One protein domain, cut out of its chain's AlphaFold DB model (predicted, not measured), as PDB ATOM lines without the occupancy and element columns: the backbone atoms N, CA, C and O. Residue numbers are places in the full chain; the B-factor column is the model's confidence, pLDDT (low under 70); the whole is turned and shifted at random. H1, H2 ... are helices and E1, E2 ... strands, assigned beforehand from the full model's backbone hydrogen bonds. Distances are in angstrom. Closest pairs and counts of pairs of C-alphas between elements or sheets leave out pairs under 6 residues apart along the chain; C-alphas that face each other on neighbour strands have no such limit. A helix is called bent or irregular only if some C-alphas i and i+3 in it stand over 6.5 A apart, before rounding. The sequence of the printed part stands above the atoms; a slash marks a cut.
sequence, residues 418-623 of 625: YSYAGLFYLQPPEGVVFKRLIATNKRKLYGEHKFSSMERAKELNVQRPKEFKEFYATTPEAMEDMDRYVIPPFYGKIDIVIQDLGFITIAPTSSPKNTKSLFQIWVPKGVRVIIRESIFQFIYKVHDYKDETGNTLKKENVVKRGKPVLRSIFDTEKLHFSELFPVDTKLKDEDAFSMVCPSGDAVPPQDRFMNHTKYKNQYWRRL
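Overview. This is residues 418 to 623 of the 625 residues of the protein "G domain-containing protein" of Pichia kudriavzevii (UniProt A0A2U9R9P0). Two strongly twisted sheets of five strands each, partly face to face, make the body, with the short helices H1 and H4 over the same face of the first sheet, the face away from the second. Toward one end of the long axis lies a small head of E10, E11 and H3, toward the other H1 and H2, and a long unnamed stretch, residues 595 to 623, runs from H4 to the end of the printed part. The printed part has 206 residues, with twelve named strands and four named helices in the order E1 E2 E3 E4 H1 H2 E5 E6 E7 E8 E9 E10 H3 E11 E12 H4; the class is mixed, helices and strands, with under half of the residues in named elements. The sheets, E4 E1 E2 E8 E5, E3 E7 E6 E9 E12 and E10 E11, are antiparallel; the whole is compact, with a radius of gyration of the C-alphas of 19.2 A, yet elongated, spanning 66 by 39 by 29 A.

Arrangement. E1, residues 418 to 420, and E2, 425 to 427, form a hairpin, with N 418 and O 426 2.9 A apart. E4, 448 to 451, is an edge strand beside E1, with N 419 and O 449 2.8 A apart. E8, 519 to 524, is the antiparallel neighbour of E2, with N 425 and O 522 2.9 A apart, and of the edge strand E5, 482 to 487, with N 485 and O 521 2.8 A apart. H1, 454 to 463, is on this sheet at a height of 10.4 A, over E1 and only just not over E4, on which 2 of its C-alphas fall. H2, 466 to 469, is near H1 and not on the sheet. H4, 589 to 594, is on the same face as H1, and the closest C-alphas of H4 and E5, Phe 593 and Val 486, are 6.7 A apart. In the second sheet E3, 434 to 440, pairs with E7, 502 to 508, through N 437 and O 505, 2.9 A. E7 and E6, 494 to 498, form a hairpin, with N 496 and O 504 2.8 A apart. E9, 529 to 533, pairs with E6 through N 497 and O 530, 2.8 A, and with E12, 577 to 579, through N 578 and O 531, 2.8 A. E10, 541 to 547, pairs with E11, 562 to 566, through N 544 and O 563, 2.8 A. H3, 555 to 561, is irregular, with C-alphas 556 and 559 7.0 A apart; its closest C-alpha to E10 is Val 558, 5.6 A from that of Tyr 545. In H1 and H4 every O i to N i+4 pair is within hydrogen-bond range; in H3 1 of 3 is, beside 2 of 4 O i to N i+3 pairs, and H2 is too short for an O i to N i+4 pair.

Along the chain. E1 begins at C-alpha 418, (-3.530, 47.241, -0.538). E7 measures 20.1 A from first to last C-alpha, E3 18.5 A, E8 17.2 A and H1 14.4 A. H4 ends at C-alpha 594, (15.794, 58.378, -6.107).

Size, cuts and confidence. The two C-alphas farthest apart, those of Gln 463 and Thr 549, are 65.9 A apart. The printed part has no cut, and the link from H2 to E5, 12 residues, is long. Mean pLDDT of the printed part is 83.8; it is under 70 at residues 442 to 447, 510 to 515, 572 and 604 to 614.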
ATOM      1  N   TYR A 418      -2.877  48.546  -0.477       91.19
ATOM      2  CA  TYR A 418      -3.530  47.241  -0.538       91.19
ATOM      3  C   TYR A 418      -2.848  46.263   0.407       91.19
ATOM      4  O   TYR A 418      -1.714  45.861   0.166       91.19
ATOM      5  N   SER A 419      -3.550  45.846   1.457       90.44
ATOM      6  CA  SER A 419      -3.074  44.818   2.379       90.44
ATOM      7  C   SER A 419      -3.561  43.432   1.977       90.44
ATOM      8  O   SER A 419      -4.726  43.242   1.608       90.44
ATOM      9  N   TYR A 420      -2.677  42.453   2.135       88.94
ATOM     10  CA  TYR A 420      -2.949  41.041   1.909       88.94
ATOM     11  C   TYR A 420      -2.870  40.300   3.247       88.94
ATOM     12  O   TYR A 420      -1.847  39.703   3.579       88.94
ATOM     13  N   ALA A 421      -3.951  40.383   4.032       86.81
ATOM     14  CA  ALA A 421      -4.067  39.837   5.395       86.81
ATOM     15  C   ALA A 421      -2.958  40.251   6.369       86.81
ATOM     16  O   ALA A 421      -2.555  39.462   7.224       86.81
ATOM     17  N   GLY A 422      -2.390  41.444   6.198       89.06
ATOM     18  CA  GLY A 422      -1.246  41.889   6.991       89.06
ATOM     19  C   GLY A 422       0.057  41.116   6.760       89.06
ATOM     20  O   GLY A 422       1.028  41.381   7.457       89.06
ATOM     21  N   LEU A 423       0.116  40.193   5.788       90.81
ATOM     22  CA  LEU A 423       1.369  39.527   5.402       90.81
ATOM     23  C   LEU A 423       2.298  40.467   4.638       90.81
ATOM     24  O   LEU A 423       3.512  40.349   4.731       90.81
ATOM     25  N   PHE A 424       1.710  41.341   3.824       93.56
ATOM     26  CA  PHE A 424       2.397  42.399   3.098       93.56
ATOM     27  C   PHE A 424       1.390  43.447   2.621       93.56
ATOM     28  O   PHE A 424       0.177  43.195   2.559       93.56
ATOM     29  N   TYR A 425       1.908  44.615   2.257       93.94
ATOM     30  CA  TYR A 425       1.137  45.755   1.777       93.94
ATOM     31  C   TYR A 425       1.753  46.261   0.476       93.94
ATOM     32  O   TYR A 425       2.965  46.400   0.397       93.94
ATOM     33  N   LEU A 426       0.939  46.514  -0.545       93.56
ATOM     34  CA  LEU A 426       1.378  46.960  -1.867       93.56
ATOM     35  C   LEU A 426       0.758  48.323  -2.178       93.56
ATOM     36  O   LEU A 426      -0.467  48.449  -2.174       93.56
ATOM     37  N   GLN A 427       1.593  49.300  -2.517       91.88
ATOM     38  CA  GLN A 427       1.185  50.596  -3.050       91.88
ATOM     39  C   GLN A 427       1.656  50.695  -4.508       91.88
ATOM     40  O   GLN A 427       2.862  50.669  -4.766       91.88
ATOM     41  N   PRO A 428       0.748  50.768  -5.489       89.25
ATOM     42  CA  PRO A 428       1.125  51.055  -6.868       89.25
ATOM     43  C   PRO A 428       1.351  52.566  -7.082       89.25
ATOM     44  O   PRO A 428       0.880  53.371  -6.280       89.25
ATOM     45  N   PRO A 429       1.997  52.974  -8.188       86.19
ATOM     46  CA  PRO A 429       2.089  54.380  -8.566       86.19
ATOM     47  C   PRO A 429       0.714  54.993  -8.854       86.19
ATOM     48  O   PRO A 429      -0.213  54.313  -9.316       86.19
ATOM     49  N   GLU A 430       0.580  56.300  -8.637       79.38
ATOM     50  CA  GLU A 430      -0.671  57.007  -8.913       79.38
ATOM     51  C   GLU A 430      -1.082  56.891 -10.393       79.38
ATOM     52  O   GLU A 430      -0.280  57.043 -11.316       79.38
ATOM     53  N   GLY A 431      -2.361  56.585 -10.629       74.31
ATOM     54  CA  GLY A 431      -2.920  56.431 -11.976       74.31
ATOM     55  C   GLY A 431      -2.548  55.130 -12.701       74.31
ATOM     56  O   GLY A 431      -3.027  54.901 -13.816       74.31
ATOM     57  N   VAL A 432      -1.738  54.255 -12.096       79.69
ATOM     58  CA  VAL A 432      -1.462  52.922 -12.645       79.69
ATOM     59  C   VAL A 432      -2.612  51.984 -12.329       79.69
ATOM     60  O   VAL A 432      -2.921  51.742 -11.168       79.69
ATOM     61  N   VAL A 433      -3.182  51.390 -13.376       79.12
ATOM     62  CA  VAL A 433      -4.105  50.263 -13.268       79.12
ATOM     63  C   VAL A 433      -3.353  49.000 -13.639       79.12
ATOM     64  O   VAL A 433      -2.790  48.903 -14.732       79.12
ATOM     65  N   PHE A 434      -3.370  47.998 -12.768       80.69
ATOM     66  CA  PHE A 434      -2.721  46.715 -13.019       80.69
ATOM     67  C   PHE A 434      -3.628  45.537 -12.668       80.69
ATOM     68  O   PHE A 434      -4.543  45.637 -11.854       80.69
ATOM     69  N   LYS A 435      -3.357  44.398 -13.301       82.19
ATOM     70  CA  LYS A 435      -3.913  43.096 -12.930       82.19
ATOM     71  C   LYS A 435      -2.937  42.383 -12.012       82.19
ATOM     72  O   LYS A 435      -1.727  42.530 -12.171       82.19
ATOM     73  N   ARG A 436      -3.455  41.539 -11.121       84.94
ATOM     74  CA  ARG A 436      -2.618  40.728 -10.238       84.94
ATOM     75  C   ARG A 436      -3.099  39.299 -10.059       84.94
ATOM     76  O   ARG A 436      -4.292  39.011 -10.129       84.94
ATOM     77  N   LEU A 437      -2.151  38.424  -9.762       85.62
ATOM     78  CA  LEU A 437      -2.368  37.030  -9.401       85.62
ATOM     79  C   LEU A 437      -1.600  36.750  -8.111       85.62
ATOM     80  O   LEU A 437      -0.405  37.001  -8.049       85.62
ATOM     81  N   ILE A 438      -2.279  36.213  -7.099       84.62
ATOM     82  CA  ILE A 438      -1.635  35.785  -5.852       84.62
ATOM     83  C   ILE A 438      -1.326  34.297  -5.952       84.62
ATOM     84  O   ILE A 438      -2.228  33.496  -6.201       84.62
ATOM     85  N   ALA A 439      -0.068  33.950  -5.711       87.00
ATOM     86  CA  ALA A 439       0.462  32.599  -5.641       87.00
ATOM     87  C   ALA A 439       1.072  32.325  -4.256       87.00
ATOM     88  O   ALA A 439       2.181  31.812  -4.130       87.00
ATOM     89  N   THR A 440       0.336  32.690  -3.210       82.31
ATOM     90  CA  THR A 440       0.668  32.425  -1.805       82.31
ATOM     91  C   THR A 440      -0.327  31.426  -1.215       82.31
ATOM     92  O   THR A 440      -1.239  30.957  -1.904       82.31
ATOM     93  N   ASN A 441      -0.154  31.060   0.055       74.88
ATOM     94  CA  ASN A 441      -1.117  30.228   0.773       74.88
ATOM     95  C   ASN A 441      -2.524  30.864   0.710       74.88
ATOM     96  O   ASN A 441      -2.741  31.965   1.198       74.88
ATOM     97  N   LYS A 442      -3.475  30.181   0.078       65.19
ATOM     98  CA  LYS A 442      -4.912  30.416   0.146       65.19
ATOM     99  C   LYS A 442      -5.445  29.908   1.477       65.19
ATOM    100  O   LYS A 442      -5.391  28.735   1.815       65.19
ATOM    101  N   ARG A 443      -6.115  30.800   2.172       59.28
ATOM    102  CA  ARG A 443      -7.042  30.524   3.254       59.28
ATOM    103  C   ARG A 443      -8.253  31.379   2.995       59.28
ATOM    104  O   ARG A 443      -8.136  32.470   2.440       59.28
ATOM    105  N   LYS A 444      -9.405  30.900   3.457       50.88
ATOM    106  CA  LYS A 444     -10.654  31.670   3.472       50.88
ATOM    107  C   LYS A 444     -10.505  33.044   4.165       50.88
ATOM    108  O   LYS A 444     -11.340  33.904   3.940       50.88
ATOM    109  N   LEU A 445      -9.435  33.236   4.947       47.47
ATOM    110  CA  LEU A 445      -9.103  34.436   5.722       47.47
ATOM    111  C   LEU A 445      -8.321  35.524   4.952       47.47
ATOM    112  O   LEU A 445      -8.299  36.663   5.402       47.47
ATOM    113  N   TYR A 446      -7.697  35.229   3.799       55.56
ATOM    114  CA  TYR A 446      -6.934  36.238   3.038       55.56
ATOM    115  C   TYR A 446      -7.857  37.125   2.194       55.56
ATOM    116  O   TYR A 446      -7.855  37.063   0.961       55.56
ATOM    117  N   GLY A 447      -8.675  37.938   2.862       63.06
ATOM    118  CA  GLY A 447      -9.293  39.095   2.228       63.06
ATOM    119  C   GLY A 447      -8.211  40.055   1.733       63.06
ATOM    120  O   GLY A 447      -7.113  40.104   2.277       63.06
ATOM    121  N   GLU A 448      -8.500  40.819   0.689       79.31
ATOM    122  CA  GLU A 448      -7.687  41.988   0.352       79.31
ATOM    123  C   GLU A 448      -8.395  43.213   0.879       79.31
ATOM    124  O   GLU A 448      -9.587  43.385   0.607       79.31
ATOM    125  N   HIS A 449      -7.669  44.069   1.580       85.69
ATOM    126  CA  HIS A 449      -8.255  45.258   2.173       85.69
ATOM    127  C   HIS A 449      -7.539  46.496   1.663       85.69
ATOM    128  O   HIS A 449      -6.318  46.508   1.496       85.69
ATOM    129  N   LYS A 450      -8.337  47.519   1.366       89.38
ATOM    130  CA  LYS A 450      -7.854  48.823   0.930       89.38
ATOM    131  C   LYS A 450      -7.776  49.739   2.143       89.38
ATOM    132  O   LYS A 450      -8.720  49.789   2.927       89.38
ATOM    133  N   PHE A 451      -6.683  50.472   2.250       90.50
ATOM    134  CA  PHE A 451      -6.470  51.501   3.257       90.50
ATOM    135  C   PHE A 451      -6.092  52.803   2.557       90.50
ATOM    136  O   PHE A 451      -5.485  52.781   1.488       90.50
ATOM    137  N   SER A 452      -6.444  53.934   3.163       90.62
ATOM    138  CA  SER A 452      -6.067  55.254   2.650       90.62
ATOM    139  C   SER A 452      -4.571  55.530   2.801       90.62
ATOM    140  O   SER A 452      -4.000  56.239   1.983       90.62
ATOM    141  N   SER A 453      -3.937  54.978   3.838       90.19
ATOM    142  CA  SER A 453      -2.510  55.148   4.106       90.19
ATOM    143  C   SER A 453      -1.957  54.023   4.986       90.19
ATOM    144  O   SER A 453      -2.712  53.200   5.521       90.19
ATOM    145  N   MET A 454      -0.631  54.003   5.157       89.75
ATOM    146  CA  MET A 454       0.052  53.095   6.082       89.75
ATOM    147  C   MET A 454      -0.340  53.359   7.542       89.75
ATOM    148  O   MET A 454      -0.532  52.409   8.295       89.75
ATOM    149  N   GLU A 455      -0.520  54.618   7.942       90.44
ATOM    150  CA  GLU A 455      -0.889  55.014   9.309       90.44
ATOM    151  C   GLU A 455      -2.269  54.473   9.675       90.44
ATOM    152  O   GLU A 455      -2.435  53.849  10.723       90.44
ATOM    153  N   ARG A 456      -3.248  54.620   8.770       91.38
ATOM    154  CA  ARG A 456      -4.594  54.076   8.984       91.38
ATOM    155  C   ARG A 456      -4.579  52.555   9.092       91.38
ATOM    156  O   ARG A 456      -5.332  51.968   9.870       91.38
ATOM    157  N   ALA A 457      -3.729  51.908   8.301       91.50
ATOM    158  CA  ALA A 457      -3.572  50.468   8.352       91.50
ATOM    159  C   ALA A 457      -2.928  50.014   9.678       91.50
ATOM    160  O   ALA A 457      -3.397  49.035  10.259       91.50
ATOM    161  N   LYS A 458      -1.941  50.760  10.203       91.12
ATOM    162  CA  LYS A 458      -1.329  50.524  11.526       91.12
ATOM    163  C   LYS A 458      -2.350  50.665  12.648       91.12
ATOM    164  O   LYS A 458      -2.478  49.766  13.471       91.12
ATOM    165  N   GLU A 459      -3.126  51.742  12.634       90.44
ATOM    166  CA  GLU A 459      -4.169  52.002  13.630       90.44
ATOM    167  C   GLU A 459      -5.190  50.849  13.702       90.44
ATOM    168  O   GLU A 459      -5.475  50.320  14.778       90.44
ATOM    169  N   LEU A 460      -5.690  50.391  12.547       88.94
ATOM    170  CA  LEU A 460      -6.628  49.266  12.475       88.94
ATOM    171  C   LEU A 460      -6.000  47.927  12.867       88.94
ATOM    172  O   LEU A 460      -6.700  47.044  13.369       88.94
ATOM    173  N   ASN A 461      -4.701  47.754  12.633       87.81
ATOM    174  CA  ASN A 461      -3.976  46.562  13.051       87.81
ATOM    175  C   ASN A 461      -3.743  46.507  14.567       87.81
ATOM    176  O   ASN A 461      -3.700  45.404  15.104       87.81
ATOM    177  N   VAL A 462      -3.646  47.654  15.246       85.75
ATOM    178  CA  VAL A 462      -3.601  47.729  16.717       85.75
ATOM    179  C   VAL A 462      -4.987  47.466  17.306       85.75
ATOM    180  O   VAL A 462      -5.138  46.633  18.194       85.75
ATOM    181  N   GLN A 463      -6.023  48.126  16.778       86.19
ATOM    182  CA  GLN A 463      -7.383  48.011  17.317       86.19
ATOM    183  C   GLN A 463      -8.002  46.619  17.103       86.19
ATOM    184  O   GLN A 463      -8.805  46.183  17.926       86.19
ATOM    185  N   ARG A 464      -7.670  45.940  15.991       86.69
ATOM    186  CA  ARG A 464      -8.248  44.651  15.538       86.69
ATOM    187  C   ARG A 464      -9.725  44.479  15.914       86.69
ATOM    188  O   ARG A 464     -10.068  43.517  16.615       86.69
ATOM    189  N   PRO A 465     -10.609  45.382  15.448       84.81
ATOM    190  CA  PRO A 465     -12.037  45.264  15.714       84.81
ATOM    191  C   PRO A 465     -12.545  43.895  15.239       84.81
ATOM    192  O   PRO A 465     -11.945  43.274  14.352       84.81
ATOM    193  N   LYS A 466     -13.609  43.373  15.863       81.94
ATOM    194  CA  LYS A 466     -14.049  41.972  15.698       81.94
ATOM    195  C   LYS A 466     -14.228  41.579  14.227       81.94
ATOM    196  O   LYS A 466     -13.906  40.454  13.857       81.94
ATOM    197  N   GLU A 467     -14.658  42.521  13.395       77.75
ATOM    198  CA  GLU A 467     -14.887  42.384  11.956       77.75
ATOM    199  C   GLU A 467     -13.586  42.148  11.167       77.75
ATOM    200  O   GLU A 467     -13.592  41.473  10.141       77.75
ATOM    201  N   PHE A 468     -12.459  42.672  11.656       75.38
ATOM    202  CA  PHE A 468     -11.135  42.579  11.030       75.38
ATOM    203  C   PHE A 468     -10.195  41.605  11.750       75.38
ATOM    204  O   PHE A 468      -9.113  41.308  11.246       75.38
ATOM    205  N   LYS A 469     -10.583  41.061  12.907       73.75
ATOM    206  CA  LYS A 469      -9.758  40.097  13.654       73.75
ATOM    207  C   LYS A 469      -9.394  38.869  12.812       73.75
ATOM    208  O   LYS A 469      -8.281  38.365  12.889       73.75
ATOM    209  N   GLU A 470     -10.333  38.423  11.987       74.12
ATOM    210  CA  GLU A 470     -10.184  37.278  11.087       74.12
ATOM    211  C   GLU A 470      -9.429  37.626   9.792       74.12
ATOM    212  O   GLU A 470      -9.017  36.735   9.056       74.12
ATOM    213  N   PHE A 471      -9.213  38.910   9.505       78.69
ATOM    214  CA  PHE A 471      -8.476  39.338   8.319       78.69
ATOM    215  C   PHE A 471      -6.961  39.173   8.485       78.69
ATOM    216  O   PHE A 471      -6.286  38.814   7.524       78.69
ATOM    217  N   TYR A 472      -6.409  39.418   9.676       86.88
ATOM    218  CA  TYR A 472      -4.959  39.422   9.881       86.88
ATOM    219  C   TYR A 472      -4.388  38.014  10.080       86.88
ATOM    220  O   TYR A 472      -4.735  37.289  11.015       86.88
ATOM    221  N   ALA A 473      -3.442  37.649   9.218       88.38
ATOM    222  CA  ALA A 473      -2.654  36.431   9.346       88.38
ATOM    223  C   ALA A 473      -1.409  36.619  10.227       88.38
ATOM    224  O   ALA A 473      -0.811  35.634  10.665       88.38
ATOM    225  N   THR A 474      -1.031  37.864  10.502       89.75
ATOM    226  CA  THR A 474       0.144  38.235  11.291       89.75
ATOM    227  C   THR A 474      -0.217  38.721  12.691       89.75
ATOM    228  O   THR A 474      -1.377  39.059  12.958       89.75
ATOM    229  N   THR A 475       0.735  38.719  13.621       90.81
ATOM    230  CA  THR A 475       0.569  39.329  14.947       90.81
ATOM    231  C   THR A 475       0.495  40.860  14.825       90.81
ATOM    232  O   THR A 475       0.843  41.401  13.771       90.81
ATOM    233  N   PRO A 476      -0.039  41.586  15.823       90.31
ATOM    234  CA  PRO A 476      -0.072  43.048  15.779       90.31
ATOM    235  C   PRO A 476       1.319  43.680  15.587       90.31
ATOM    236  O   PRO A 476       1.465  44.582  14.764       90.31
ATOM    237  N   GLU A 477       2.336  43.144  16.261       90.62
ATOM    238  CA  GLU A 477       3.718  43.650  16.287       90.62
ATOM    239  C   GLU A 477       4.371  43.597  14.900       90.62
ATOM    240  O   GLU A 477       5.180  44.456  14.554       90.62
ATOM    241  N   ALA A 478       3.963  42.640  14.057       90.31
ATOM    242  CA  ALA A 478       4.483  42.485  12.700       90.31
ATOM    243  C   ALA A 478       4.356  43.764  11.859       90.31
ATOM    244  O   ALA A 478       5.172  43.996  10.975       90.31
ATOM    245  N   MET A 479       3.336  44.591  12.114       88.94
ATOM    246  CA  MET A 479       3.117  45.834  11.370       88.94
ATOM    247  C   MET A 479       3.901  47.034  11.926       88.94
ATOM    248  O   MET A 479       4.031  48.058  11.246       88.94
ATOM    249  N   GLU A 480       4.391  46.939  13.160       86.31
ATOM    250  CA  GLU A 480       5.171  48.004  13.790       86.31
ATOM    251  C   GLU A 480       6.559  48.100  13.155       86.31
ATOM    252  O   GLU A 480       7.019  49.207  12.862       86.31
ATOM    253  N   ASP A 481       7.160  46.945  12.853       85.31
ATOM    254  CA  ASP A 481       8.504  46.818  12.289       85.31
ATOM    255  C   ASP A 481       8.443  46.128  10.911       85.31
ATOM    256  O   ASP A 481       8.521  44.904  10.779       85.31
ATOM    257  N   MET A 482       8.235  46.938   9.870       91.75
ATOM    258  CA  MET A 482       8.101  46.498   8.477       91.75
ATOM    259  C   MET A 482       9.258  47.041   7.641       91.75
ATOM    260  O   MET A 482       9.570  48.226   7.720       91.75
ATOM    261  N   ASP A 483       9.805  46.218   6.756       94.00
ATOM    262  CA  ASP A 483      10.746  46.644   5.728       94.00
ATOM    263  C   ASP A 483       9.984  47.164   4.503       94.00
ATOM    264  O   ASP A 483       9.071  46.508   3.986       94.00
ATOM    265  N   ARG A 484      10.366  48.349   4.017       95.56
ATOM    266  CA  ARG A 484       9.835  48.950   2.786       95.56
ATOM    267  C   ARG A 484      10.769  48.637   1.629       95.56
ATOM    268  O   ARG A 484      11.956  48.910   1.710       95.56
ATOM    269  N   TYR A 485      10.232  48.152   0.520       96.56
ATOM    270  CA  TYR A 485      10.968  47.935  -0.721       96.56
ATOM    271  C   TYR A 485      10.340  48.755  -1.841       96.56
ATOM    272  O   TYR A 485       9.121  48.751  -2.029       96.56
ATOM    273  N   VAL A 486      11.187  49.421  -2.618       95.00
ATOM    274  CA  VAL A 486      10.793  50.139  -3.831       95.00
ATOM    275  C   VAL A 486      11.152  49.277  -5.034       95.00
ATOM    276  O   VAL A 486      12.277  48.796  -5.162       95.00
ATOM    277  N   ILE A 487      10.179  49.051  -5.912       93.62
ATOM    278  CA  ILE A 487      10.340  48.198  -7.086       93.62
ATOM    279  C   ILE A 487      10.820  49.069  -8.254       93.62
ATOM    280  O   ILE A 487      10.085  49.980  -8.655       93.62
ATOM    281  N   PRO A 488      12.005  48.785  -8.832       90.62
ATOM    282  CA  PRO A 488      12.485  49.496 -10.004       90.62
ATOM    283  C   PRO A 488      11.483  49.431 -11.168       90.62
ATOM    284  O   PRO A 488      10.741  48.447 -11.283       90.62
ATOM    285  N   PRO A 489      11.494  50.420 -12.078       86.81
ATOM    286  CA  PRO A 489      10.661  50.423 -13.280       86.81
ATOM    287  C   PRO A 489      10.760  49.092 -14.014       86.81
ATOM    288  O   PRO A 489      11.852  48.556 -14.132       86.81
ATOM    289  N   PHE A 490       9.672  48.543 -14.547       87.06
ATOM    290  CA  PHE A 490       9.716  47.265 -15.266       87.06
ATOM    291  C   PHE A 490       8.754  47.247 -16.450       87.06
ATOM    292  O   PHE A 490       7.709  47.893 -16.438       87.06
ATOM    293  N   TYR A 491       9.093  46.461 -17.472       81.38
ATOM    294  CA  TYR A 491       8.247  46.261 -18.644       81.38
ATOM    295  C   TYR A 491       7.553  44.896 -18.581       81.38
ATOM    296  O   TYR A 491       8.196  43.877 -18.342       81.38
ATOM    297  N   GLY A 492       6.246  44.853 -18.852       82.62
ATOM    298  CA  GLY A 492       5.461  43.615 -18.899       82.62
ATOM    299  C   GLY A 492       5.038  43.077 -17.528       82.62
ATOM    300  O   GLY A 492       4.576  43.831 -16.678       82.62
ATOM    301  N   LYS A 493       5.102  41.748 -17.350       86.75
ATOM    302  CA  LYS A 493       4.640  41.058 -16.133       86.75
ATOM    303  C   LYS A 493       5.829  40.638 -15.278       86.75
ATOM    304  O   LYS A 493       6.673  39.877 -15.761       86.75
ATOM    305  N   ILE A 494       5.819  41.025 -14.009       92.19
ATOM    306  CA  ILE A 494       6.806  40.579 -13.022       92.19
ATOM    307  C   ILE A 494       6.131  39.811 -11.892       92.19
ATOM    308  O   ILE A 494       4.952  40.029 -11.604       92.19
ATOM    309  N   ASP A 495       6.891  38.933 -11.250       94.88
ATOM    310  CA  ASP A 495       6.530  38.351  -9.964       94.88
ATOM    311  C   ASP A 495       7.318  39.064  -8.861       94.88
ATOM    312  O   ASP A 495       8.544  39.144  -8.938       94.88
ATOM    313  N   ILE A 496       6.624  39.545  -7.832       96.12
ATOM    314  CA  ILE A 496       7.228  39.947  -6.560       96.12
ATOM    315  C   ILE A 496       7.251  38.694  -5.688       96.12
ATOM    316  O   ILE A 496       6.194  38.198  -5.286       96.12
ATOM    317  N   VAL A 497       8.439  38.143  -5.462       96.69
ATOM    318  CA  VAL A 497       8.649  36.892  -4.730       96.69
ATOM    319  C   VAL A 497       8.995  37.225  -3.286       96.69
ATOM    320  O   VAL A 497       9.942  37.962  -3.031       96.69
ATOM    321  N   ILE A 498       8.219  36.680  -2.353       95.12
ATOM    322  CA  ILE A 498       8.332  36.906  -0.912       95.12
ATOM    323  C   ILE A 498       8.770  35.583  -0.281       95.12
ATOM    324  O   ILE A 498       8.074  34.568  -0.422       95.12
ATOM    325  N   GLN A 499       9.925  35.589   0.386       93.25
ATOM    326  CA  GLN A 499      10.557  34.385   0.928       93.25
ATOM    327  C   GLN A 499       9.607  33.590   1.837       93.25
ATOM    328  O   GLN A 499       8.892  34.170   2.655       93.25
ATOM    329  N   ASP A 500       9.576  32.263   1.668       90.62
ATOM    330  CA  ASP A 500       8.735  31.302   2.398       90.62
ATOM    331  C   ASP A 500       7.207  31.492   2.266       90.62
ATOM    332  O   ASP A 500       6.432  30.654   2.742       90.62
ATOM    333  N   LEU A 501       6.742  32.541   1.578       90.19
ATOM    334  CA  LEU A 501       5.320  32.831   1.385       90.19
ATOM    335  C   LEU A 501       4.830  32.468  -0.025       90.19
ATOM    336  O   LEU A 501       3.728  31.922  -0.179       90.19
ATOM    337  N   GLY A 502       5.634  32.761  -1.051       92.38
ATOM    338  CA  GLY A 502       5.302  32.572  -2.464       92.38
ATOM    339  C   GLY A 502       5.513  33.854  -3.263       92.38
ATOM    340  O   GLY A 502       6.502  34.550  -3.073       92.38
ATOM    341  N   PHE A 503       4.595  34.184  -4.171       93.50
ATOM    342  CA  PHE A 503       4.726  35.397  -4.984       93.50
ATOM    343  C   PHE A 503       3.384  36.017  -5.356       93.50
ATOM    344  O   PHE A 503       2.327  35.380  -5.299       93.50
ATOM    345  N   ILE A 504       3.443  37.271  -5.788       91.38
ATOM    346  CA  ILE A 504       2.356  37.978  -6.457       91.38
ATOM    347  C   ILE A 504       2.834  38.414  -7.841       91.38
ATOM    348  O   ILE A 504       3.822  39.129  -7.973       91.38
ATOM    349  N   THR A 505       2.130  37.995  -8.890       91.25
ATOM    350  CA  THR A 505       2.366  38.521 -10.238       91.25
ATOM    351  C   THR A 505       1.606  39.826 -10.392       91.25
ATOM    352  O   THR A 505       0.396  39.847 -10.154       91.25
ATOM    353  N   ILE A 506       2.279  40.877 -10.855       88.25
ATOM    354  CA  ILE A 506       1.656  42.143 -11.244       88.25
ATOM    355  C   ILE A 506       1.856  42.407 -12.738       88.25
ATOM    356  O   ILE A 506       2.900  42.115 -13.321       88.25
ATOM    357  N   ALA A 507       0.807  42.922 -13.375       86.25
ATOM    358  CA  ALA A 507       0.751  43.187 -14.805       86.25
ATOM    359  C   ALA A 507       0.065  44.540 -15.054       86.25
ATOM    360  O   ALA A 507      -1.172  44.588 -15.099       86.25
ATOM    361  N   PRO A 508       0.832  45.635 -15.193       81.38
ATOM    362  CA  PRO A 508       0.298  46.940 -15.565       81.38
ATOM    363  C   PRO A 508      -0.528  46.859 -16.854       81.38
ATOM    364  O   PRO A 508      -0.178  46.156 -17.801       81.38
ATOM    365  N   THR A 509      -1.666  47.548 -16.863       75.06
ATOM    366  CA  THR A 509      -2.608  47.620 -17.996       75.06
ATOM    367  C   THR A 509      -2.758  49.028 -18.557       75.06
ATOM    368  O   THR A 509      -3.275  49.187 -19.659       75.06
ATOM    369  N   SER A 510      -2.276  50.031 -17.829       67.12
ATOM    370  CA  SER A 510      -2.085  51.394 -18.304       67.12
ATOM    371  C   SER A 510      -0.623  51.791 -18.127       67.12
ATOM    372  O   SER A 510       0.045  51.326 -17.200       67.12
ATOM    373  N   SER A 511      -0.129  52.660 -19.008       61.00
ATOM    374  CA  SER A 511       1.124  53.368 -18.750       61.00
ATOM    375  C   SER A 511       0.927  54.264 -17.520       61.00
ATOM    376  O   SER A 511      -0.113  54.934 -17.448       61.00
ATOM    377  N   PRO A 512       1.870  54.300 -16.560       56.97
ATOM    378  CA  PRO A 512       1.855  55.301 -15.501       56.97
ATOM    379  C   PRO A 512       1.817  56.677 -16.167       56.97
ATOM    380  O   PRO A 512       2.742  57.045 -16.886       56.97
ATOM    381  N   LYS A 513       0.711  57.415 -16.015       53.94
ATOM    382  CA  LYS A 513       0.628  58.792 -16.530       53.94
ATOM    383  C   LYS A 513       1.510  59.734 -15.710       53.94
ATOM    384  O   LYS A 513       1.937  60.760 -16.223       53.94
ATOM    385  N   ASN A 514       1.777  59.375 -14.453       56.84
ATOM    386  CA  ASN A 514       2.674  60.091 -13.562       56.84
ATOM    387  C   ASN A 514       4.084  59.484 -13.658       56.84
ATOM    388  O   ASN A 514       4.277  58.300 -13.384       56.84
ATOM    389  N   THR A 515       5.054  60.298 -14.074       58.25
ATOM    390  CA  THR A 515       6.433  59.889 -14.374       58.25
ATOM    391  C   THR A 515       7.367  59.896 -13.161       58.25
ATOM    392  O   THR A 515       8.568  59.714 -13.328       58.25
ATOM    393  N   LYS A 516       6.841  60.119 -11.947       70.19
ATOM    394  CA  LYS A 516       7.650  60.328 -10.732       70.19
ATOM    395  C   LYS A 516       7.452  59.293  -9.618       70.19
ATOM    396  O   LYS A 516       8.023  59.462  -8.551       70.19
ATOM    397  N   SER A 517       6.638  58.254  -9.816       82.50
ATOM    398  CA  SER A 517       6.273  57.315  -8.742       82.50
ATOM    399  C   SER A 517       6.541  55.858  -9.116       82.50
ATOM    400  O   SER A 517       6.386  55.467 -10.275       82.50
ATOM    401  N   LEU A 518       6.926  55.055  -8.122       89.38
ATOM    402  CA  LEU A 518       7.251  53.636  -8.259       89.38
ATOM    403  C   LEU A 518       6.319  52.757  -7.423       89.38
ATOM    404  O   LEU A 518       5.636  53.214  -6.507       89.38
ATOM    405  N   PHE A 519       6.285  51.467  -7.760       92.00
ATOM    406  CA  PHE A 519       5.618  50.479  -6.921       92.00
ATOM    407  C   PHE A 519       6.391  50.308  -5.615       92.00
ATOM    408  O   PHE A 519       7.622  50.295  -5.605       92.00
ATOM    409  N   GLN A 520       5.658  50.111  -4.529       93.94
ATOM    410  CA  GLN A 520       6.221  49.949  -3.199       93.94
ATOM    411  C   GLN A 520       5.562  48.775  -2.501       93.94
ATOM    412  O   GLN A 520       4.348  48.582  -2.613       93.94
ATOM    413  N   ILE A 521       6.350  47.999  -1.774       95.94
ATOM    414  CA  ILE A 521       5.859  46.895  -0.963       95.94
ATOM    415  C   ILE A 521       6.431  46.994   0.444       95.94
ATOM    416  O   ILE A 521       7.624  47.214   0.619       95.94
ATOM    417  N   TRP A 522       5.577  46.809   1.444       96.25
ATOM    418  CA  TRP A 522       5.983  46.639   2.832       96.25
ATOM    419  C   TRP A 522       5.767  45.187   3.222       96.25
ATOM    420  O   TRP A 522       4.678  44.641   3.012       96.25
ATOM    421  N   VAL A 523       6.782  44.579   3.819       95.38
ATOM    422  CA  VAL A 523       6.723  43.239   4.412       95.38
ATOM    423  C   VAL A 523       7.225  43.304   5.855       95.38
ATOM    424  O   VAL A 523       7.974  44.224   6.174       95.38
ATOM    425  N   PRO A 524       6.838  42.368   6.734       94.12
ATOM    426  CA  PRO A 524       7.400  42.299   8.076       94.12
ATOM    427  C   PRO A 524       8.924  42.220   8.039       94.12
ATOM    428  O   PRO A 524       9.497  41.622   7.122       94.12
ATOM    429  N   LYS A 525       9.578  42.823   9.028       91.81
ATOM    430  CA  LYS A 525      11.037  42.895   9.063       91.81
ATOM    431  C   LYS A 525      11.701  41.527   9.001       91.81
ATOM    432  O   LYS A 525      11.242  40.562   9.621       91.81
ATOM    433  N   GLY A 526      12.800  41.463   8.253       89.19
ATOM    434  CA  GLY A 526      13.570  40.235   8.046       89.19
ATOM    435  C   GLY A 526      12.966  39.303   6.992       89.19
ATOM    436  O   GLY A 526      13.489  38.213   6.758       89.19
ATOM    437  N   VAL A 527      11.879  39.708   6.325       93.06
ATOM    438  CA  VAL A 527      11.327  38.980   5.180       93.06
ATOM    439  C   VAL A 527      11.966  39.497   3.900       93.06
ATOM    440  O   VAL A 527      11.758  40.637   3.486       93.06
ATOM    441  N   ARG A 528      12.730  38.630   3.234       93.69
ATOM    442  CA  ARG A 528      13.396  38.963   1.975       93.69
ATOM    443  C   ARG A 528      12.412  38.988   0.803       93.69
ATOM    444  O   ARG A 528      11.580  38.086   0.652       93.69
ATOM    445  N   VAL A 529      12.560  39.993  -0.061       95.81
ATOM    446  CA  VAL A 529      11.760  40.172  -1.280       95.81
ATOM    447  C   VAL A 529      12.677  40.327  -2.488       95.81
ATOM    448  O   VAL A 529      13.668  41.050  -2.437       95.81
ATOM    449  N   ILE A 530      12.330  39.672  -3.592       96.19
ATOM    450  CA  ILE A 530      12.964  39.898  -4.898       96.19
ATOM    451  C   ILE A 530      11.896  40.142  -5.952       96.19
ATOM    452  O   ILE A 530      10.720  39.817  -5.761       96.19
ATOM    453  N   ILE A 531      12.313  40.644  -7.108       95.81
ATOM    454  CA  ILE A 531      11.484  40.609  -8.311       95.81
ATOM    455  C   ILE A 531      12.088  39.673  -9.346       95.81
ATOM    456  O   ILE A 531      13.299  39.471  -9.412       95.81
ATOM    457  N   ARG A 532      11.231  39.113 -10.190       93.25
ATOM    458  CA  ARG A 532      11.649  38.394 -11.392       93.25
ATOM    459  C   ARG A 532      10.704  38.662 -12.542       93.25
ATOM    460  O   ARG A 532       9.541  39.013 -12.329       93.25
ATOM    461  N   GLU A 533      11.161  38.421 -13.765       90.88
ATOM    462  CA  GLU A 533      10.220  38.197 -14.859       90.88
ATOM    463  C   GLU A 533       9.261  37.069 -14.481       90.88
ATOM    464  O   GLU A 533       9.661  36.074 -13.872       90.88
ATOM    465  N   SER A 534       7.985  37.222 -14.835       90.06
ATOM    466  CA  SER A 534       6.990  36.253 -14.394       90.06
ATOM    467  C   SER A 534       7.349  34.829 -14.824       90.06
ATOM    468  O   SER A 534       7.575  34.576 -16.009       90.06
ATOM    469  N   ILE A 535       7.335  33.879 -13.881       90.62
ATOM    470  CA  ILE A 535       7.676  32.468 -14.134       90.62
ATOM    471  C   ILE A 535       6.849  31.876 -15.282       90.62
ATOM    472  O   ILE A 535       7.336  31.066 -16.070       90.62
ATOM    473  N   PHE A 536       5.608  32.348 -15.445       87.50
ATOM    474  CA  PHE A 536       4.693  31.965 -16.522       87.50
ATOM    475  C   PHE A 536       5.187  32.312 -17.931       87.50
ATOM    476  O   PHE A 536       4.574  31.877 -18.900       87.50
ATOM    477  N   GLN A 537       6.261  33.079 -18.077       84.81
ATOM    478  CA  GLN A 537       6.889  33.318 -19.374       84.81
ATOM    479  C   GLN A 537       7.848  32.200 -19.791       84.81
ATOM    480  O   GLN A 537       8.091  32.023 -20.981       84.81
ATOM    481  N   PHE A 538       8.366  31.443 -18.824       86.94
ATOM    482  CA  PHE A 538       9.348  30.380 -19.051       86.94
ATOM    483  C   PHE A 538       8.729  28.995 -18.971       86.94
ATOM    484  O   PHE A 538       9.244  28.057 -19.562       86.94
ATOM    485  N   ILE A 539       7.598  28.857 -18.276       86.25
ATOM    486  CA  ILE A 539       6.934  27.560 -18.106       86.25
ATOM    487  C   ILE A 539       5.808  27.289 -19.114       86.25
ATOM    488  O   ILE A 539       5.135  26.254 -19.035       86.25
ATOM    489  N   TYR A 540       5.595  28.196 -20.070       82.56
ATOM    490  CA  TYR A 540       4.690  28.029 -21.209       82.56
ATOM    491  C   TYR A 540       5.469  28.152 -22.517       82.56
ATOM    492  O   TYR A 540       6.417  28.925 -22.618       82.56
ATOM    493  N   LYS A 541       5.044  27.404 -23.541       81.62
ATOM    494  CA  LYS A 541       5.582  27.588 -24.891       81.62
ATOM    495  C   LYS A 541       5.026  28.872 -25.498       81.62
ATOM    496  O   LYS A 541       3.829  29.147 -25.394       81.62
ATOM    497  N   VAL A 542       5.893  29.615 -26.168       78.88
ATOM    498  CA  VAL A 542       5.547  30.770 -26.996       78.88
ATOM    499  C   VAL A 542       5.730  30.408 -28.466       78.88
ATOM    500  O   VAL A 542       6.385  29.420 -28.783       78.88
ATOM    501  N   HIS A 543       5.120  31.171 -29.367       82.00
ATOM    502  CA  HIS A 543       5.331  30.985 -30.800       82.00
ATOM    503  C   HIS A 543       6.457  31.917 -31.243       82.00
ATOM    504  O   HIS A 543       6.417  33.113 -30.944       82.00
ATOM    505  N   ASP A 544       7.465  31.357 -31.903       80.94
ATOM    506  CA  ASP A 544       8.595  32.102 -32.442       80.94
ATOM    507  C   ASP A 544       8.150  32.960 -33.638       80.94
ATOM    508  O   ASP A 544       7.183  32.649 -34.338       80.94
ATOM    509  N   TYR A 545       8.886  34.037 -33.906       82.44
ATOM    510  CA  TYR A 545       8.740  34.809 -35.135       82.44
ATOM    511  C   TYR A 545       9.172  34.019 -36.368       82.44
ATOM    512  O   TYR A 545       8.979  34.513 -37.467       82.44
ATOM    513  N   LYS A 546       9.726  32.814 -36.222       86.50
ATOM    514  CA  LYS A 546      10.003  31.900 -37.332       86.50
ATOM    515  C   LYS A 546       9.006  30.744 -37.351       86.50
ATOM    516  O   LYS A 546       8.645  30.226 -36.293       86.50
ATOM    517  N   ASP A 547       8.555  30.334 -38.533       87.50
ATOM    518  CA  ASP A 547       7.787  29.091 -38.685       87.50
ATOM    519  C   ASP A 547       8.693  27.843 -38.664       87.50
ATOM    520  O   ASP A 547       9.913  27.936 -38.507       87.50
ATOM    521  N   GLU A 548       8.102  26.651 -38.787       88.00
ATOM    522  CA  GLU A 548       8.850  25.382 -38.784       88.00
ATOM    523  C   GLU A 548       9.847  25.257 -39.946       88.00
ATOM    524  O   GLU A 548      10.821  24.517 -39.831       88.00
ATOM    525  N   THR A 549       9.647  26.023 -41.023       89.19
ATOM    526  CA  THR A 549      10.542  26.075 -42.190       89.19
ATOM    527  C   THR A 549      11.646  27.129 -42.056       89.19
ATOM    528  O   THR A 549      12.506  27.232 -42.924       89.19
ATOM    529  N   GLY A 550      11.657  27.901 -40.961       85.31
ATOM    530  CA  GLY A 550      12.651  28.941 -40.687       85.31
ATOM    531  C   GLY A 550      12.302  30.325 -41.243       85.31
ATOM    532  O   GLY A 550      13.083  31.260 -41.050       85.31
ATOM    533  N   ASN A 551      11.135  30.487 -41.875       87.81
ATOM    534  CA  ASN A 551      10.702  31.757 -42.453       87.81
ATOM    535  C   ASN A 551      10.235  32.734 -41.373       87.81
ATOM    536  O   ASN A 551       9.430  32.379 -40.511       87.81
ATOM    537  N   THR A 552      10.686  33.988 -41.454       88.19
ATOM    538  CA  THR A 552      10.262  35.053 -40.537       88.19
ATOM    539  C   THR A 552       8.817  35.478 -40.820       88.19
ATOM    540  O   THR A 552       8.449  35.843 -41.934       88.19
ATOM    541  N   LEU A 553       7.992  35.473 -39.783       84.12
ATOM    542  CA  LEU A 553       6.576  35.793 -39.785       84.12
ATOM    543  C   LEU A 553       6.337  37.227 -39.309       84.12
ATOM    544  O   LEU A 553       6.958  37.717 -38.365       84.12
ATOM    545  N   LYS A 554       5.327  37.876 -39.896       81.69
ATOM    546  CA  LYS A 554       4.734  39.096 -39.329       81.69
ATOM    547  C   LYS A 554       4.050  38.780 -37.995       81.69
ATOM    548  O   LYS A 554       3.480  37.702 -37.837       81.69
ATOM    549  N   LYS A 555       4.034  39.744 -37.065       78.94
ATOM    550  CA  LYS A 555       3.486  39.608 -35.694       78.94
ATOM    551  C   LYS A 555       2.074  39.001 -35.643       78.94
ATOM    552  O   LYS A 555       1.794  38.171 -34.785       78.94
ATOM    553  N   GLU A 556       1.210  39.377 -36.581       83.50
ATOM    554  CA  GLU A 556      -0.161  38.862 -36.731       83.50
ATOM    555  C   GLU A 556      -0.240  37.357 -37.058       83.50
ATOM    556  O   GLU A 556      -1.201  36.687 -36.686       83.50
ATOM    557  N   ASN A 557       0.800  36.808 -37.692       83.38
ATOM    558  CA  ASN A 557       0.871  35.411 -38.118       83.38
ATOM    559  C   ASN A 557       1.614  34.510 -37.125       83.38
ATOM    560  O   ASN A 557       1.467  33.290 -37.193       83.38
ATOM    561  N   VAL A 558       2.360  35.090 -36.177       81.94
ATOM    562  CA  VAL A 558       3.167  34.357 -35.184       81.94
ATOM    563  C   VAL A 558       2.323  33.354 -34.402       81.94
ATOM    564  O   VAL A 558       2.690  32.193 -34.295       81.94
ATOM    565  N   VAL A 559       1.145  33.754 -33.923       80.62
ATOM    566  CA  VAL A 559       0.275  32.870 -33.123       80.62
ATOM    567  C   VAL A 559      -0.246  31.671 -33.928       80.62
ATOM    568  O   VAL A 559      -0.526  30.629 -33.347       80.62
ATOM    569  N   LYS A 560      -0.396  31.809 -35.252       82.75
ATOM    570  CA  LYS A 560      -0.964  30.762 -36.118       82.75
ATOM    571  C   LYS A 560       0.093  29.839 -36.722       82.75
ATOM    572  O   LYS A 560      -0.184  28.663 -36.910       82.75
ATOM    573  N   ARG A 561       1.256  30.386 -37.086       83.69
ATOM    574  CA  ARG A 561       2.282  29.697 -37.888       83.69
ATOM    575  C   ARG A 561       3.639  29.584 -37.200       83.69
ATOM    576  O   ARG A 561       4.497  28.863 -37.695       83.69
ATOM    577  N   GLY A 562       3.861  30.326 -36.119       84.81
ATOM    578  CA  GLY A 562       5.152  30.359 -35.443       84.81
ATOM    579  C   GLY A 562       5.486  29.017 -34.812       84.81
ATOM    580  O   GLY A 562       4.616  28.323 -34.285       84.81
ATOM    581  N   LYS A 563       6.760  28.644 -34.839       85.62
ATOM    582  CA  LYS A 563       7.228  27.417 -34.205       85.62
ATOM    583  C   LYS A 563       7.038  27.521 -32.685       85.62
ATOM    584  O   LYS A 563       7.459  28.515 -32.092       85.62
ATOM    585  N   PRO A 564       6.443  26.522 -32.013       84.81
ATOM    586  CA  PRO A 564       6.274  26.558 -30.567       84.81
ATOM    587  C   PRO A 564       7.612  26.292 -29.863       84.81
ATOM    588  O   PRO A 564       8.096  25.156 -29.826       84.81
ATOM    589  N   VAL A 565       8.182  27.324 -29.251       84.69
ATOM    590  CA  VAL A 565       9.473  27.292 -28.551       84.69
ATOM    591  C   VAL A 565       9.298  27.557 -27.058       84.69
ATOM    592  O   VAL A 565       8.355  28.220 -26.623       84.69
ATOM    593  N   LEU A 566      10.196  26.995 -26.253       84.44
ATOM    594  CA  LEU A 566      10.333  27.369 -24.849       84.44
ATOM    595  C   LEU A 566      11.342  28.514 -24.776       84.44
ATOM    596  O   LEU A 566      12.397  28.425 -25.398       84.44
ATOM    597  N   ARG A 567      11.018  29.577 -24.042       82.44
ATOM    598  CA  ARG A 567      11.962  30.673 -23.818       82.44
ATOM    599  C   ARG A 567      13.034  30.200 -22.833       82.44
ATOM    600  O   ARG A 567      12.668  29.733 -21.755       82.44
ATOM    601  N   SER A 568      14.312  30.316 -23.187       80.25
ATOM    602  CA  SER A 568      15.386  30.122 -22.210       80.25
ATOM    603  C   SER A 568      15.494  31.362 -21.319       80.25
ATOM    604  O   SER A 568      15.088  32.460 -21.700       80.25
ATOM    605  N   ILE A 569      15.948  31.164 -20.085       82.31
ATOM    606  CA  ILE A 569      16.071  32.236 -19.097       82.31
ATOM    607  C   ILE A 569      17.453  32.906 -19.106       82.31
ATOM    608  O   ILE A 569      17.565  34.004 -18.591       82.31
ATOM    609  N   PHE A 570      18.491  32.317 -19.706       82.56
ATOM    610  CA  PHE A 570      19.834  32.930 -19.759       82.56
ATOM    611  C   PHE A 570      20.452  32.909 -21.163       82.56
ATOM    612  O   PHE A 570      21.664  32.993 -21.321       82.56
ATOM    613  N   ASP A 571      19.625  32.823 -22.208       70.06
ATOM    614  CA  ASP A 571      20.057  32.902 -23.614       70.06
ATOM    615  C   ASP A 571      20.345  34.338 -24.096       70.06
ATOM    616  O   ASP A 571      20.724  34.549 -25.249       70.06
ATOM    617  N   THR A 572      20.172  35.337 -23.229       68.94
ATOM    618  CA  THR A 572      20.437  36.750 -23.516       68.94
ATOM    619  C   THR A 572      21.196  37.400 -22.364       68.94
ATOM    620  O   THR A 572      21.117  36.956 -21.226       68.94
ATOM    621  N   GLU A 573      21.865  38.524 -22.624       76.38
ATOM    622  CA  GLU A 573      22.536  39.346 -21.597       76.38
ATOM    623  C   GLU A 573      21.555  40.084 -20.651       76.38
ATOM    624  O   GLU A 573      21.877  41.131 -20.089       76.38
ATOM    625  N   LYS A 574      20.307  39.622 -20.535       84.00
ATOM    626  CA  LYS A 574      19.266  40.255 -19.727       84.00
ATOM    627  C   LYS A 574      19.220  39.620 -18.336       84.00
ATOM    628  O   LYS A 574      19.201  38.405 -18.199       84.00
ATOM    629  N   LEU A 575      19.105  40.444 -17.292       85.31
ATOM    630  CA  LEU A 575      18.784  39.961 -15.947       85.31
ATOM    631  C   LEU A 575      17.297  39.603 -15.839       85.31
ATOM    632  O   LEU A 575      16.427  40.414 -16.155       85.31
ATOM    633  N   HIS A 576      17.013  38.394 -15.354       86.75
ATOM    634  CA  HIS A 576      15.648  37.883 -15.174       86.75
ATOM    635  C   HIS A 576      15.187  37.849 -13.719       86.75
ATOM    636  O   HIS A 576      13.983  37.808 -13.463       86.75
ATOM    637  N   PHE A 577      16.131  37.921 -12.786       92.25
ATOM    638  CA  PHE A 577      15.903  38.078 -11.356       92.25
ATOM    639  C   PHE A 577      16.604  39.354 -10.910       92.25
ATOM    640  O   PHE A 577      17.718  39.628 -11.359       92.25
ATOM    641  N   SER A 578      15.962  40.114 -10.029       93.38
ATOM    642  CA  SER A 578      16.575  41.263  -9.383       93.38
ATOM    643  C   SER A 578      16.402  41.196  -7.886       93.38
ATOM    644  O   SER A 578      15.286  41.052  -7.381       93.38
ATOM    645  N   GLU A 579      17.511  41.384  -7.188       92.75
ATOM    646  CA  GLU A 579      17.477  41.678  -5.766       92.75
ATOM    647  C   GLU A 579      16.801  43.031  -5.512       92.75
ATOM    648  O   GLU A 579      16.940  43.962  -6.314       92.75
ATOM    649  N   LEU A 580      16.049  43.116  -4.414       93.00
ATOM    650  CA  LEU A 580      15.562  44.373  -3.860       93.00
ATOM    651  C   LEU A 580      16.209  44.581  -2.497       93.00
ATOM    652  O   LEU A 580      16.429  43.625  -1.756       93.00
ATOM    653  N   PHE A 581      16.449  45.840  -2.157       87.00
ATOM    654  CA  PHE A 581      16.978  46.224  -0.857       87.00
ATOM    655  C   PHE A 581      15.932  47.041  -0.104       87.00
ATOM    656  O   PHE A 581      15.202  47.811  -0.741       87.00
ATOM    657  N   PRO A 582      15.840  46.869   1.223       90.50
ATOM    658  CA  PRO A 582      14.953  47.685   2.022       90.50
ATOM    659  C   PRO A 582      15.435  49.140   2.001       90.50
ATOM    660  O   PRO A 582      16.631  49.423   2.079       90.50
ATOM    661  N   VAL A 583      14.487  50.061   1.886       92.19
ATOM    662  CA  VAL A 583      14.677  51.498   2.088       92.19
ATOM    663  C   VAL A 583      14.081  51.881   3.438       92.19
ATOM    664  O   VAL A 583      13.134  51.244   3.910       92.19
ATOM    665  N   ASP A 584      14.613  52.926   4.067       88.69
ATOM    666  CA  ASP A 584      14.081  53.394   5.346       88.69
ATOM    667  C   ASP A 584      12.603  53.804   5.190       88.69
ATOM    668  O   ASP A 584      12.207  54.551   4.291       88.69
ATOM    669  N   THR A 585      11.766  53.273   6.079       87.50
ATOM    670  CA  THR A 585      10.322  53.520   6.098       87.50
ATOM    671  C   THR A 585       9.967  54.975   6.390       87.50
ATOM    672  O   THR A 585       8.869  55.396   6.030       87.50
ATOM    673  N   LYS A 586      10.882  55.744   6.996       88.69
ATOM    674  CA  LYS A 586      10.713  57.170   7.303       88.69
ATOM    675  C   LYS A 586      11.055  58.093   6.135       88.69
ATOM    676  O   LYS A 586      10.705  59.271   6.189       88.69
ATOM    677  N   LEU A 587      11.736  57.593   5.100       91.06
ATOM    678  CA  LEU A 587      12.065  58.403   3.929       91.06
ATOM    679  C   LEU A 587      10.798  58.812   3.185       91.06
ATOM    680  O   LEU A 587       9.861  58.022   3.024       91.06
ATOM    681  N   LYS A 588      10.798  60.040   2.667       91.25
ATOM    682  CA  LYS A 588       9.770  60.468   1.723       91.25
ATOM    683  C   LYS A 588       9.875  59.634   0.451       91.25
ATOM    684  O   LYS A 588      10.956  59.186   0.070       91.25
ATOM    685  N   ASP A 589       8.741  59.446  -0.213       90.00
ATOM    686  CA  ASP A 589       8.641  58.667  -1.448       90.00
ATOM    687  C   ASP A 589       9.657  59.115  -2.507       90.00
ATOM    688  O   ASP A 589      10.335  58.280  -3.093       90.00
ATOM    689  N   GLU A 590       9.832  60.422  -2.689       88.81
ATOM    690  CA  GLU A 590      10.756  61.016  -3.667       88.81
ATOM    691  C   GLU A 590      12.223  60.617  -3.421       88.81
ATOM    692  O   GLU A 590      12.935  60.240  -4.359       88.81
ATOM    693  N   ASP A 591      12.654  60.634  -2.158       91.06
ATOM    694  CA  ASP A 591      14.005  60.242  -1.754       91.06
ATOM    695  C   ASP A 591      14.194  58.729  -1.917       91.06
ATOM    696  O   ASP A 591      15.168  58.272  -2.519       91.06
ATOM    697  N   ALA A 592      13.216  57.942  -1.458       91.44
ATOM    698  CA  ALA A 592      13.227  56.487  -1.579       91.44
ATOM    699  C   ALA A 592      13.257  56.021  -3.046       91.44
ATOM    700  O   ALA A 592      13.939  55.050  -3.379       91.44
ATOM    701  N   PHE A 593      12.548  56.711  -3.943       91.88
ATOM    702  CA  PHE A 593      12.574  56.418  -5.377       91.88
ATOM    703  C   PHE A 593      13.920  56.775  -5.997       91.88
ATOM    704  O   PHE A 593      14.460  55.974  -6.761       91.88
ATOM    705  N   SER A 594      14.492  57.918  -5.614       89.62
ATOM    706  CA  SER A 594      15.794  58.378  -6.107       89.62
ATOM    707  C   SER A 594      16.946  57.437  -5.721       89.62
ATOM    708  O   SER A 594      17.925  57.337  -6.457       89.62
ATOM    709  N   MET A 595      16.813  56.681  -4.622       90.06
ATOM    710  CA  MET A 595      17.754  55.609  -4.254       90.06
ATOM    711  C   MET A 595      17.709  54.394  -5.197       90.06
ATOM    712  O   MET A 595      18.675  53.628  -5.267       90.06
ATOM    713  N   VAL A 596      16.590  54.180  -5.894       88.56
ATOM    714  CA  VAL A 596      16.391  53.043  -6.804       88.56
ATOM    715  C   VAL A 596      16.695  53.413  -8.250       88.56
ATOM    716  O   VAL A 596      17.377  52.654  -8.940       88.56
ATOM    717  N   CYS A 597      16.210  54.564  -8.712       88.69
ATOM    718  CA  CYS A 597      16.524  55.106 -10.029       88.69
ATOM    719  C   CYS A 597      16.433  56.643 -10.034       88.69
ATOM    720  O   CYS A 597      15.625  57.202  -9.292       88.69
ATOM    721  N   PRO A 598      17.192  57.340 -10.898       84.88
ATOM    722  CA  PRO A 598      17.086  58.784 -11.065       84.88
ATOM    723  C   PRO A 598      15.664  59.265 -11.379       84.88
ATOM    724  O   PRO A 598      14.881  58.605 -12.068       84.88
ATOM    725  N   SER A 599      15.352  60.472 -10.909       73.38
ATOM    726  CA  SER A 599      14.101  61.158 -11.232       73.38
ATOM    727  C   SER A 599      13.978  61.373 -12.748       73.38
ATOM    728  O   SER A 599      14.838  62.005 -13.351       73.38
ATOM    729  N   GLY A 600      12.905  60.855 -13.358       73.75
ATOM    730  CA  GLY A 600      12.684  60.858 -14.816       73.75
ATOM    731  C   GLY A 600      12.738  59.466 -15.452       73.75
ATOM    732  O   GLY A 600      12.009  59.205 -16.408       73.75
ATOM    733  N   ASP A 601      13.474  58.543 -14.832       79.38
ATOM    734  CA  ASP A 601      13.617  57.158 -15.295       79.38
ATOM    735  C   ASP A 601      12.619  56.203 -14.629       79.38
ATOM    736  O   ASP A 601      12.622  55.002 -14.892       79.38
ATOM    737  N   ALA A 602      11.715  56.730 -13.796       76.81
ATOM    738  CA  ALA A 602      10.718  55.946 -13.066       76.81
ATOM    739  C   ALA A 602       9.693  55.240 -13.983       76.81
ATOM    740  O   ALA A 602       8.907  54.404 -13.528       76.81
ATOM    741  N   VAL A 603       9.696  55.549 -15.284       73.81
ATOM    742  CA  VAL A 603       8.844  54.917 -16.292       73.81
ATOM    743  C   VAL A 603       9.715  54.153 -17.291       73.81
ATOM    744  O   VAL A 603      10.655  54.727 -17.837       73.81
ATOM    745  N   PRO A 604       9.399  52.880 -17.594       69.88
ATOM    746  CA  PRO A 604      10.087  52.154 -18.653       69.88
ATOM    747  C   PRO A 604       9.927  52.877 -20.002       69.88
ATOM    748  O   PRO A 604       8.866  53.464 -20.243       69.88
ATOM    749  N   PRO A 605      10.900  52.776 -20.924       66.50
ATOM    750  CA  PRO A 605      10.795  53.391 -22.244       66.50
ATOM    751  C   PRO A 605       9.490  53.005 -22.957       66.50
ATOM    752  O   PRO A 605       9.163  51.822 -23.088       66.50
ATOM    753  N   GLN A 606       8.742  54.001 -23.445       61.38
ATOM    754  CA  GLN A 606       7.483  53.805 -24.183       61.38
ATOM    755  C   GLN A 606       7.712  53.530 -25.680       61.38
ATOM    756  O   GLN A 606       6.933  53.967 -26.530       61.38
ATOM    757  N   ASP A 607       8.788  52.829 -26.034       57.44
ATOM    758  CA  ASP A 607       9.031  52.481 -27.430       57.44
ATOM    759  C   ASP A 607       8.003  51.431 -27.887       57.44
ATOM    760  O   ASP A 607       7.932  50.312 -27.371       57.44
ATOM    761  N   ARG A 608       7.192  51.798 -28.887       47.72
ATOM    762  CA  ARG A 608       6.169  50.927 -29.487       47.72
ATOM    763  C   ARG A 608       6.783  49.688 -30.153       47.72
ATOM    764  O   ARG A 608       6.071  48.703 -30.359       47.72
ATOM    765  N   PHE A 609       8.077  49.730 -30.475       43.03
ATOM    766  CA  PHE A 609       8.842  48.641 -31.079       43.03
ATOM    767  C   PHE A 609       9.658  47.827 -30.062       43.03
ATOM    768  O   PHE A 609      10.115  46.725 -30.396       43.03
ATOM    769  N   MET A 610       9.792  48.287 -28.812       54.03
ATOM    770  CA  MET A 610      10.420  47.499 -27.752       54.03
ATOM    771  C   MET A 610       9.531  46.321 -27.356       54.03
ATOM    772  O   MET A 610       8.460  46.460 -26.767       54.03
ATOM    773  N   ASN A 611      10.009  45.116 -27.661       61.12
ATOM    774  CA  ASN A 611       9.452  43.881 -27.126       61.12
ATOM    775  C   ASN A 611      10.010  43.645 -25.712       61.12
ATOM    776  O   ASN A 611      11.189  43.881 -25.456       61.12
ATOM    777  N   HIS A 612       9.182  43.092 -24.824       63.75
ATOM    778  CA  HIS A 612       9.552  42.588 -23.502       63.75
ATOM    779  C   HIS A 612      10.880  41.813 -23.484       63.75
ATOM    780  O   HIS A 612      11.679  41.957 -22.559       63.75
ATOM    781  N   THR A 613      11.141  41.014 -24.520       65.00
ATOM    782  CA  THR A 613      12.366  40.212 -24.630       65.00
ATOM    783  C   THR A 613      13.642  41.039 -24.807       65.00
ATOM    784  O   THR A 613      14.712  40.540 -24.488       65.00
ATOM    785  N   LYS A 614      13.545  42.290 -25.275       68.25
ATOM    786  CA  LYS A 614      14.690  43.172 -25.560       68.25
ATOM    787  C   LYS A 614      14.945  44.232 -24.484       68.25
ATOM    788  O   LYS A 614      16.023  44.815 -24.471       68.25
ATOM    789  N   TYR A 615      13.984  44.498 -23.593       76.88
ATOM    790  CA  TYR A 615      14.177  45.477 -22.519       76.88
ATOM    791  C   TYR A 615      15.209  44.975 -21.512       76.88
ATOM    792  O   TYR A 615      14.898  44.095 -20.710       76.88
ATOM    793  N   LYS A 616      16.416  45.539 -21.545       81.38
ATOM    794  CA  LYS A 616      17.421  45.363 -20.497       81.38
ATOM    795  C   LYS A 616      17.182  46.414 -19.424       81.38
ATOM    796  O   LYS A 616      17.219  47.607 -19.702       81.38
ATOM    797  N   ASN A 617      16.899  45.959 -18.213       84.38
ATOM    798  CA  ASN A 617      16.671  46.857 -17.099       84.38
ATOM    799  C   ASN A 617      17.993  47.183 -16.410       84.38
ATOM    800  O   ASN A 617      18.577  46.307 -15.779       84.38
ATOM    801  N   GLN A 618      18.445  48.427 -16.519       86.12
ATOM    802  CA  GLN A 618      19.708  48.866 -15.919       86.12
ATOM    803  C   GLN A 618      19.654  49.003 -14.389       86.12
ATOM    804  O   GLN A 618      20.693  49.042 -13.742       86.12
ATOM    805  N   TYR A 619      18.452  49.044 -13.808       89.69
ATOM    806  CA  TYR A 619      18.238  49.159 -12.363       89.69
ATOM    807  C   TYR A 619      18.077  47.805 -11.672       89.69
ATOM    808  O   TYR A 619      18.032  47.735 -10.444       89.69
ATOM    809  N   TRP A 620      17.963  46.724 -12.447       90.62
ATOM    810  CA  TRP A 620      17.925  45.378 -11.894       90.62
ATOM    811  C   TRP A 620      19.323  44.953 -11.464       90.62
ATOM    812  O   TRP A 620      20.305  45.170 -12.170       90.62
ATOM    813  N   ARG A 621      19.407  44.335 -10.290       90.88
ATOM    814  CA  ARG A 621      20.661  43.939  -9.648       90.88
ATOM    815  C   ARG A 621      20.765  42.426  -9.620       90.88
ATOM    816  O   ARG A 621      19.780  41.753  -9.332       90.88
ATOM    817  N   ARG A 622      21.949  41.881  -9.900       89.62
ATOM    818  CA  ARG A 622      22.152  40.426  -9.892       89.62
ATOM    819  C   ARG A 622      21.789  39.859  -8.518       89.62
ATOM    820  O   ARG A 622      22.281  40.335  -7.505       89.62
ATOM    821  N   LEU A 623      20.931  38.844  -8.518       90.38
ATOM    822  CA  LEU A 623      20.513  38.147  -7.308       90.38
ATOM    823  C   LEU A 623      21.696  37.437  -6.636       90.38
ATOM    824  O   LEU A 623      22.424  36.701  -7.303       90.38
TER     825      LEU A 623